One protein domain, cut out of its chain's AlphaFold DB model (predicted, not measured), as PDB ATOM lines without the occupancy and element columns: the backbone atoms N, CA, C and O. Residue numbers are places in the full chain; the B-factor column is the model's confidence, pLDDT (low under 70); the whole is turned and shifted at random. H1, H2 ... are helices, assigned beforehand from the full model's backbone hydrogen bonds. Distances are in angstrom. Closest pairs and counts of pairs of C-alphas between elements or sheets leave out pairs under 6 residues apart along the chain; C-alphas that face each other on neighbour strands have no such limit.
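This is residues 21 to 82 of the 194 residues of an uncharacterized protein of Bacillus thuringiensis HD-771 (UniProt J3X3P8). A helical hairpin, H2 and H3, makes the middle of this small domain, with the short helix H1 near H2 at one end and H4 at the other, where H3 and H4 meet in a V. The far part of H4, residues 75 to 81, sticks out from the body together with Asp 82. The printed part has 62 residues with four named helices, in the order H1, H2, H3, H4, and no named strand; the class is all helix. The whole is compact, with a radius of gyration of the C-alphas of 11.4 A, yet elongated, its C-alphas spanning 35 by 23 by 17 A.

Begin at H1, residues 21 to 28, and look across to H2, residues 38 to 45: the two are close but not clearly touching, and their closest C-alphas, those of Thr 24 and Leu 44, are 6.9 A apart. Their lines are only just about perpendicular, at 72 degrees. H2 and H3, residues 52 to 64, form a helical hairpin, two helices in succession that touch and run opposite ways, here at a steep tilt of 42 degrees. Look for their closest C-alphas at Leu 45 and Leu 58, 7.2 A apart; H3 touches H2 with residues 54 to 58 alone. Farther along, residues 59 to 63 of H3 touch residues 68 to 73 of H4, which is residues 67 to 81. The closest C-alphas here, those of Ala 62 and Gln 70, are 4.6 A apart, and the helices run opposite ways at a steep tilt of 49 degrees. H2 and H4 are close but not clearly touching, with the C-alphas of Trp 42 and Leu 69 closest at 7.7 A; they run the same way at a shallow tilt of 15 degrees. H1 is apart from H3 and from H4. In H1, H2, H3 and H4 every O i to N i+4 pair is within hydrogen-bond range.

Find C-alpha 21 at (493.535, 470.907, 278.783), where H1 begins; it runs to Tyr 28. H2 goes from Pro 38 to Leu 45. From C-alpha 52 at (479.389, 464.244, 279.813), H3 runs 18.5 A to Asn 64. H4 leaves Pro 67 and ends 21.0 A away at C-alpha 81, (471.429, 469.575, 264.132).

The two C-alphas farthest apart, those of Lys 31 and Asp 82, are 36.5 A apart. The printed part has no cut. The link from H3 to H4 is tight, and those from H1 to H2 and from H2 to H3 are short. The mean pLDDT of the printed part is 86.9, and residue 80 is the one printed residue under 70.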
ATOM      1  N   PRO A  21     493.292 472.158 278.054       89.12
ATOM      2  CA  PRO A  21     493.535 470.907 278.783       89.12
ATOM      3  C   PRO A  21     493.938 471.115 280.252       89.12
ATOM      4  O   PRO A  21     493.446 470.424 281.139       89.12
ATOM      5  N   LYS A  22     494.779 472.123 280.531       90.75
ATOM      6  CA  LYS A  22     495.184 472.477 281.903       90.75
ATOM      7  C   LYS A  22     494.027 473.051 282.718       90.75
ATOM      8  O   LYS A  22     494.007 472.908 283.937       90.75
ATOM      9  N   LEU A  23     493.097 473.751 282.069       90.19
ATOM     10  CA  LEU A  23     491.900 474.266 282.729       90.19
ATOM     11  C   LEU A  23     490.957 473.122 283.116       90.19
ATOM     12  O   LEU A  23     490.453 473.119 284.237       90.19
ATOM     13  N   THR A  24     490.759 472.149 282.226       88.56
ATOM     14  CA  THR A  24     489.940 470.960 282.498       88.56
ATOM     15  C   THR A  24     490.524 470.144 283.653       88.56
ATOM     16  O   THR A  24     489.796 469.775 284.569       88.56
ATOM     17  N   GLU A  25     491.846 469.949 283.686       90.56
ATOM     18  CA  GLU A  25     492.540 469.307 284.813       90.56
ATOM     19  C   GLU A  25     492.315 470.062 286.133       90.56
ATOM     20  O   GLU A  25     491.925 469.467 287.135       90.56
ATOM     21  N   GLN A  26     492.456 471.392 286.128       90.56
ATOM     22  CA  GLN A  26     492.199 472.224 287.312       90.56
ATOM     23  C   GLN A  26     490.749 472.146 287.796       90.56
ATOM     24  O   GLN A  26     490.495 472.325 288.988       90.56
ATOM     25  N   TRP A  27     489.798 471.924 286.890       91.19
ATOM     26  CA  TRP A  27     488.402 471.723 287.253       91.19
ATOM     27  C   TRP A  27     488.189 470.359 287.923       91.19
ATOM     28  O   TRP A  27     487.560 470.321 288.979       91.19
ATOM     29  N   TYR A  28     488.776 469.277 287.396       89.75
ATOM     30  CA  TYR A  28     488.744 467.960 288.056       89.75
ATOM     31  C   TYR A  28     489.400 467.974 289.439       89.75
ATOM     32  O   TYR A  28     488.938 467.299 290.353       89.75
ATOM     33  N   GLU A  29     490.462 468.758 289.607       93.88
ATOM     34  CA  GLU A  29     491.129 468.963 290.896       93.88
ATOM     35  C   GLU A  29     490.388 469.953 291.819       93.88
ATOM     36  O   GLU A  29     490.926 470.340 292.857       93.88
ATOM     37  N   GLU A  30     489.194 470.415 291.432       90.19
ATOM     38  CA  GLU A  30     488.360 471.385 292.158       90.19
ATOM     39  C   GLU A  30     489.051 472.735 292.452       90.19
ATOM     40  O   GLU A  30     488.612 473.515 293.302       90.19
ATOM     41  N   LYS A  31     490.128 473.061 291.727       90.94
ATOM     42  CA  LYS A  31     490.884 474.317 291.882       90.94
ATOM     43  C   LYS A  31     490.164 475.512 291.265       90.94
ATOM     44  O   LYS A  31     490.405 476.649 291.670       90.94
ATOM     45  N   VAL A  32     489.292 475.271 290.287       90.88
ATOM     46  CA  VAL A  32     488.467 476.293 289.630       90.88
ATOM     47  C   VAL A  32     486.992 475.923 289.716       90.88
ATOM     48  O   VAL A  32     486.635 474.748 289.717       90.88
ATOM     49  N   ASN A  33     486.118 476.929 289.797       90.50
ATOM     50  CA  ASN A  33     484.693 476.701 290.021       90.50
ATOM     51  C   ASN A  33     483.817 477.473 289.013       90.50
ATOM     52  O   ASN A  33     483.658 478.690 289.161       90.50
ATOM     53  N   PRO A  34     483.177 476.784 288.046       90.19
ATOM     54  CA  PRO A  34     482.337 477.428 287.034       90.19
ATOM     55  C   PRO A  34     481.040 478.028 287.597       90.19
ATOM     56  O   PRO A  34     480.435 478.893 286.964       90.19
ATOM     57  N   TRP A  35     480.599 477.647 288.800       89.12
ATOM     58  CA  TRP A  35     479.452 478.291 289.452       89.12
ATOM     59  C   TRP A  35     479.764 479.719 289.897       89.12
ATOM     60  O   TRP A  35     478.873 480.562 289.915       89.12
ATOM     61  N   LYS A  36     481.021 479.993 290.256       89.00
ATOM     62  CA  LYS A  36     481.436 481.290 290.808       89.00
ATOM     63  C   LYS A  36     482.111 482.183 289.778       89.00
ATOM     64  O   LYS A  36     481.983 483.398 289.874       89.00
ATOM     65  N   ASP A  37     482.822 481.587 288.826       91.25
ATOM     66  CA  ASP A  37     483.622 482.304 287.842       91.25
ATOM     67  C   ASP A  37     483.007 482.167 286.434       91.25
ATOM     68  O   ASP A  37     483.084 481.090 285.827       91.25
ATOM     69  N   PRO A  38     482.396 483.242 285.894       89.81
ATOM     70  CA  PRO A  38     481.842 483.239 284.545       89.81
ATOM     71  C   PRO A  38     482.896 482.984 283.467       89.81
ATOM     72  O   PRO A  38     482.601 482.328 282.475       89.81
ATOM     73  N   PHE A  39     484.126 483.467 283.637       88.69
ATOM     74  CA  PHE A  39     485.173 483.290 282.638       88.69
ATOM     75  C   PHE A  39     485.583 481.820 282.535       88.69
ATOM     76  O   PHE A  39     485.575 481.254 281.442       88.69
ATOM     77  N   VAL A  40     485.825 481.163 283.674       90.56
ATOM     78  CA  VAL A  40     486.084 479.712 283.722       90.56
ATOM     79  C   VAL A  40     484.913 478.931 283.127       90.56
ATOM     80  O   VAL A  40     485.129 478.025 282.327       90.56
ATOM     81  N   ARG A  41     483.675 479.301 283.469       92.00
ATOM     82  CA  ARG A  41     482.455 478.684 282.930       92.00
ATOM     83  C   ARG A  41     482.400 478.740 281.402       92.00
ATOM     84  O   ARG A  41     482.134 477.722 280.772       92.00
ATOM     85  N   TRP A  42     482.668 479.905 280.812       90.69
ATOM     86  CA  TRP A  42     482.664 480.084 279.358       90.69
ATOM     87  C   TRP A  42     483.809 479.342 278.668       90.69
ATOM     88  O   TRP A  42     483.610 478.801 277.583       90.69
ATOM     89  N   LEU A  43     484.988 479.272 279.286       90.88
ATOM     90  CA  LEU A  43     486.110 478.511 278.736       90.88
ATOM     91  C   LEU A  43     485.865 477.000 278.783       90.88
ATOM     92  O   LEU A  43     486.163 476.314 277.809       90.88
ATOM     93  N   LEU A  44     485.283 476.488 279.871       90.75
ATOM     94  CA  LEU A  44     484.957 475.066 280.017       90.75
ATOM     95  C   LEU A  44     483.872 474.595 279.035       90.75
ATOM     96  O   LEU A  44     483.833 473.416 278.695       90.75
ATOM     97  N   LEU A  45     483.032 475.502 278.521       90.06
ATOM     98  CA  LEU A  45     482.081 475.170 277.455       90.06
ATOM     99  C   LEU A  45     482.788 474.650 276.192       90.06
ATOM    100  O   LEU A  45     482.244 473.790 275.505       90.06
ATOM    101  N   LEU A  46     484.000 475.133 275.899       87.94
ATOM    102  CA  LEU A  46     484.764 474.727 274.713       87.94
ATOM    103  C   LEU A  46     485.246 473.271 274.772       87.94
ATOM    104  O   LEU A  46     485.547 472.710 273.725       87.94
ATOM    105  N   SER A  47     485.316 472.682 275.969       86.06
ATOM    106  CA  SER A  47     485.680 471.279 276.201       86.06
ATOM    107  C   SER A  47     484.495 470.411 276.630       86.06
ATOM    108  O   SER A  47     484.673 469.235 276.928       86.06
ATOM    109  N   ALA A  48     483.281 470.969 276.708       83.81
ATOM    110  CA  ALA A  48     482.114 470.247 277.213       83.81
ATOM    111  C   ALA A  48     481.785 469.012 276.357       83.81
ATOM    112  O   ALA A  48     481.428 467.969 276.888       83.81
ATOM    113  N   ASN A  49     481.998 469.080 275.041       79.31
ATOM    114  CA  ASN A  49     481.752 467.967 274.118       79.31
ATOM    115  C   ASN A  49     482.623 466.721 274.376       79.31
ATOM    116  O   ASN A  49     482.315 465.662 273.834       79.31
ATOM    117  N   GLU A  50     483.700 466.844 275.150       80.94
ATOM    118  CA  GLU A  50     484.608 465.743 275.483       80.94
ATOM    119  C   GLU A  50     484.249 465.057 276.815       80.94
ATOM    120  O   GLU A  50     484.701 463.938 277.056       80.94
ATOM    121  N   ASP A  51     483.415 465.682 277.661       81.81
ATOM    122  CA  ASP A  51     483.029 465.165 278.982       81.81
ATOM    123  C   ASP A  51     481.530 465.382 279.291       81.81
ATOM    124  O   ASP A  51     481.027 466.504 279.432       81.81
ATOM    125  N   GLU A  52     480.814 464.271 279.477       83.25
ATOM    126  CA  GLU A  52     479.389 464.244 279.813       83.25
ATOM    127  C   GLU A  52     479.077 464.885 281.181       83.25
ATOM    128  O   GLU A  52     478.046 465.547 281.338       83.25
ATOM    129  N   HIS A  53     479.951 464.727 282.180       86.44
ATOM    130  CA  HIS A  53     479.764 465.314 283.509       86.44
ATOM    131  C   HIS A  53     479.901 466.834 283.474       86.44
ATOM    132  O   HIS A  53     479.093 467.542 284.083       86.44
ATOM    133  N   LEU A  54     480.893 467.335 282.734       87.75
ATOM    134  CA  LEU A  54     481.086 468.767 282.532       87.75
ATOM    135  C   LEU A  54     479.901 469.385 281.785       87.75
ATOM    136  O   LEU A  54     479.424 470.456 282.161       87.75
ATOM    137  N   THR A  55     479.394 468.689 280.766       86.62
ATOM    138  CA  THR A  55     478.218 469.123 280.002       86.62
ATOM    139  C   THR A  55     477.007 469.312 280.910       86.62
ATOM    140  O   THR A  55     476.451 470.409 280.960       86.62
ATOM    141  N   LYS A  56     476.651 468.291 281.702       87.50
ATOM    142  CA  LYS A  56     475.507 468.361 282.629       87.50
ATOM    143  C   LYS A  56     475.658 469.487 283.650       87.50
ATOM    144  O   LYS A  56     474.711 470.222 283.906       87.50
ATOM    145  N   LEU A  57     476.867 469.672 284.188       89.81
ATOM    146  CA  LEU A  57     477.164 470.764 285.114       89.81
ATOM    147  C   LEU A  57     476.893 472.141 284.486       89.81
ATOM    148  O   LEU A  57     476.306 473.014 285.124       89.81
ATOM    149  N   LEU A  58     477.339 472.355 283.246       89.12
ATOM    150  CA  LEU A  58     477.154 473.622 282.541       89.12
ATOM    151  C   LEU A  58     475.699 473.844 282.115       89.12
ATOM    152  O   LEU A  58     475.239 474.985 282.157       89.12
ATOM    153  N   GLU A  59     474.966 472.788 281.759       86.75
ATOM    154  CA  GLU A  59     473.521 472.843 281.505       86.75
ATOM    155  C   GLU A  59     472.749 473.264 282.760       86.75
ATOM    156  O   GLU A  59     471.931 474.187 282.695       86.75
ATOM    157  N   ASP A  60     473.069 472.678 283.917       89.38
ATOM    158  CA  ASP A  60     472.476 473.060 285.200       89.38
ATOM    159  C   ASP A  60     472.755 474.534 285.526       89.38
ATOM    160  O   ASP A  60     471.851 475.280 285.919       89.38
ATOM    161  N   ILE A  61     473.994 474.996 285.328       89.44
ATOM    162  CA  ILE A  61     474.360 476.407 285.516       89.44
ATOM    163  C   ILE A  61     473.586 477.308 284.547       89.44
ATOM    164  O   ILE A  61     473.074 478.357 284.946       89.44
ATOM    165  N   ALA A  62     473.483 476.914 283.281       88.94
ATOM    166  CA  ALA A  62     472.792 477.672 282.248       88.94
ATOM    167  C   ALA A  62     471.296 477.828 282.556       88.94
ATOM    168  O   ALA A  62     470.752 478.925 282.441       88.94
ATOM    169  N   MET A  63     470.638 476.755 283.000       86.00
ATOM    170  CA  MET A  63     469.220 476.779 283.360       86.00
ATOM    171  C   MET A  63     468.940 477.622 284.607       86.00
ATOM    172  O   MET A  63     467.910 478.293 284.669       86.00
ATOM    173  N   ASN A  64     469.841 477.598 285.595       86.44
ATOM    174  CA  ASN A  64     469.574 478.183 286.911       86.44
ATOM    175  C   ASN A  64     470.177 479.578 287.125       86.44
ATOM    176  O   ASN A  64     469.679 480.327 287.966       86.44
ATOM    177  N   GLN A  65     471.260 479.933 286.428       83.19
ATOM    178  CA  GLN A  65     472.042 481.138 286.736       83.19
ATOM    179  C   GLN A  65     472.431 481.979 285.519       83.19
ATOM    180  O   GLN A  65     472.700 483.168 285.691       83.19
ATOM    181  N   ASP A  66     472.482 481.410 284.311       87.00
ATOM    182  CA  ASP A  66     473.038 482.109 283.148       87.00
ATOM    183  C   ASP A  66     472.207 481.928 281.868       87.00
ATOM    184  O   ASP A  66     472.483 481.059 281.034       87.00
ATOM    185  N   PRO A  67     471.215 482.813 281.650       88.56
ATOM    186  CA  PRO A  67     470.391 482.796 280.444       88.56
ATOM    187  C   PRO A  67     471.181 483.020 279.145       88.56
ATOM    188  O   PRO A  67     470.690 482.693 278.061       88.56
ATOM    189  N   ILE A  68     472.374 483.624 279.214       88.56
ATOM    190  CA  ILE A  68     473.224 483.855 278.039       88.56
ATOM    191  C   ILE A  68     473.931 482.552 277.670       88.56
ATOM    192  O   ILE A  68     473.909 482.168 276.499       88.56
ATOM    193  N   LEU A  69     474.469 481.839 278.662       87.12
ATOM    194  CA  LEU A  69     475.027 480.501 278.473       87.12
ATOM    195  C   LEU A  69     473.970 479.540 277.918       87.12
ATOM    196  O   LEU A  69     474.231 478.837 276.945       87.12
ATOM    197  N   GLN A  70     472.742 479.582 278.443       87.75
ATOM    198  CA  GLN A  70     471.637 478.760 277.942       87.75
ATOM    199  C   GLN A  70     471.327 479.040 276.465       87.75
ATOM    200  O   GLN A  70     471.143 478.119 275.669       87.75
ATOM    201  N   LYS A  71     471.302 480.317 276.065       88.56
ATOM    202  CA  LYS A  71     471.130 480.697 274.655       88.56
ATOM    203  C   LYS A  71     472.282 480.198 273.784       88.56
ATOM    204  O   LYS A  71     472.026 479.801 272.649       88.56
ATOM    205  N   ALA A  72     473.516 480.231 274.285       87.12
ATOM    206  CA  ALA A  72     474.681 479.735 273.562       87.12
ATOM    207  C   ALA A  72     474.617 478.215 273.354       87.12
ATOM    208  O   ALA A  72     474.758 477.777 272.213       87.12
ATOM    209  N   ILE A  73     474.306 477.443 274.401       85.81
ATOM    210  CA  ILE A  73     474.133 475.981 274.329       85.81
ATOM    211  C   ILE A  73     473.021 475.624 273.335       85.81
ATOM    212  O   ILE A  73     473.265 474.899 272.376       85.81
ATOM    213  N   ASN A  74     471.837 476.233 273.463       84.56
ATOM    214  CA  ASN A  74     470.714 475.980 272.552       84.56
ATOM    215  C   ASN A  74     471.041 476.337 271.094       84.56
ATOM    216  O   ASN A  74     470.596 475.676 270.156       84.56
ATOM    217  N   LYS A  75     471.788 477.425 270.871       85.50
ATOM    218  CA  LYS A  75     472.211 477.814 269.523       85.50
ATOM    219  C   LYS A  75     473.216 476.813 268.960       85.50
ATOM    220  O   LYS A  75     473.097 476.456 267.792       85.50
ATOM    221  N   TRP A  76     474.161 476.356 269.776       79.94
ATOM    222  CA  TRP A  76     475.134 475.345 269.385       79.94
ATOM    223  C   TRP A  76     474.456 474.013 269.052       79.94
ATOM    224  O   TRP A  76     474.715 473.463 267.987       79.94
ATOM    225  N   GLU A  77     473.511 473.554 269.871       77.75
ATOM    226  CA  GLU A  77     472.735 472.338 269.610       77.75
ATOM    227  C   GLU A  77     471.924 472.442 268.308       77.75
ATOM    228  O   GLU A  77     471.911 471.531 267.482       77.75
ATOM    229  N   ARG A  78     471.302 473.594 268.044       80.19
ATOM    230  CA  ARG A  78     470.589 473.815 266.776       80.19
ATOM    231  C   ARG A  78     471.527 473.826 265.574       80.19
ATOM    232  O   ARG A  78     471.162 473.301 264.527       80.19
ATOM    233  N   MET A  79     472.720 474.404 265.713       77.06
ATOM    234  CA  MET A  79     473.743 474.373 264.664       77.06
ATOM    235  C   MET A  79     474.280 472.959 264.441       77.06
ATOM    236  O   MET A  79     474.496 472.567 263.300       77.06
ATOM    237  N   SER A  80     474.448 472.170 265.502       68.25
ATOM    238  CA  SER A  80     474.884 470.778 265.389       68.25
ATOM    239  C   SER A  80     473.793 469.871 264.823       68.25
ATOM    240  O   SER A  80     474.110 468.787 264.351       68.25
ATOM    241  N   GLN A  81     472.522 470.276 264.818       70.69
ATOM    242  CA  GLN A  81     471.429 469.575 264.132       70.69
ATOM    243  C   GLN A  81     471.257 469.980 262.656       70.69
ATOM    244  O   GLN A  81     470.560 469.281 261.921       70.69
ATOM    245  N   ASP A  82     471.908 471.053 262.193       81.25
ATOM    246  CA  ASP A  82     471.889 471.466 260.787       81.25
ATOM    247  C   ASP A  82     472.727 470.500 259.930       81.25
ATOM    248  O   ASP A  82     473.933 470.323 260.135       81.25
TER     249      ASP A  82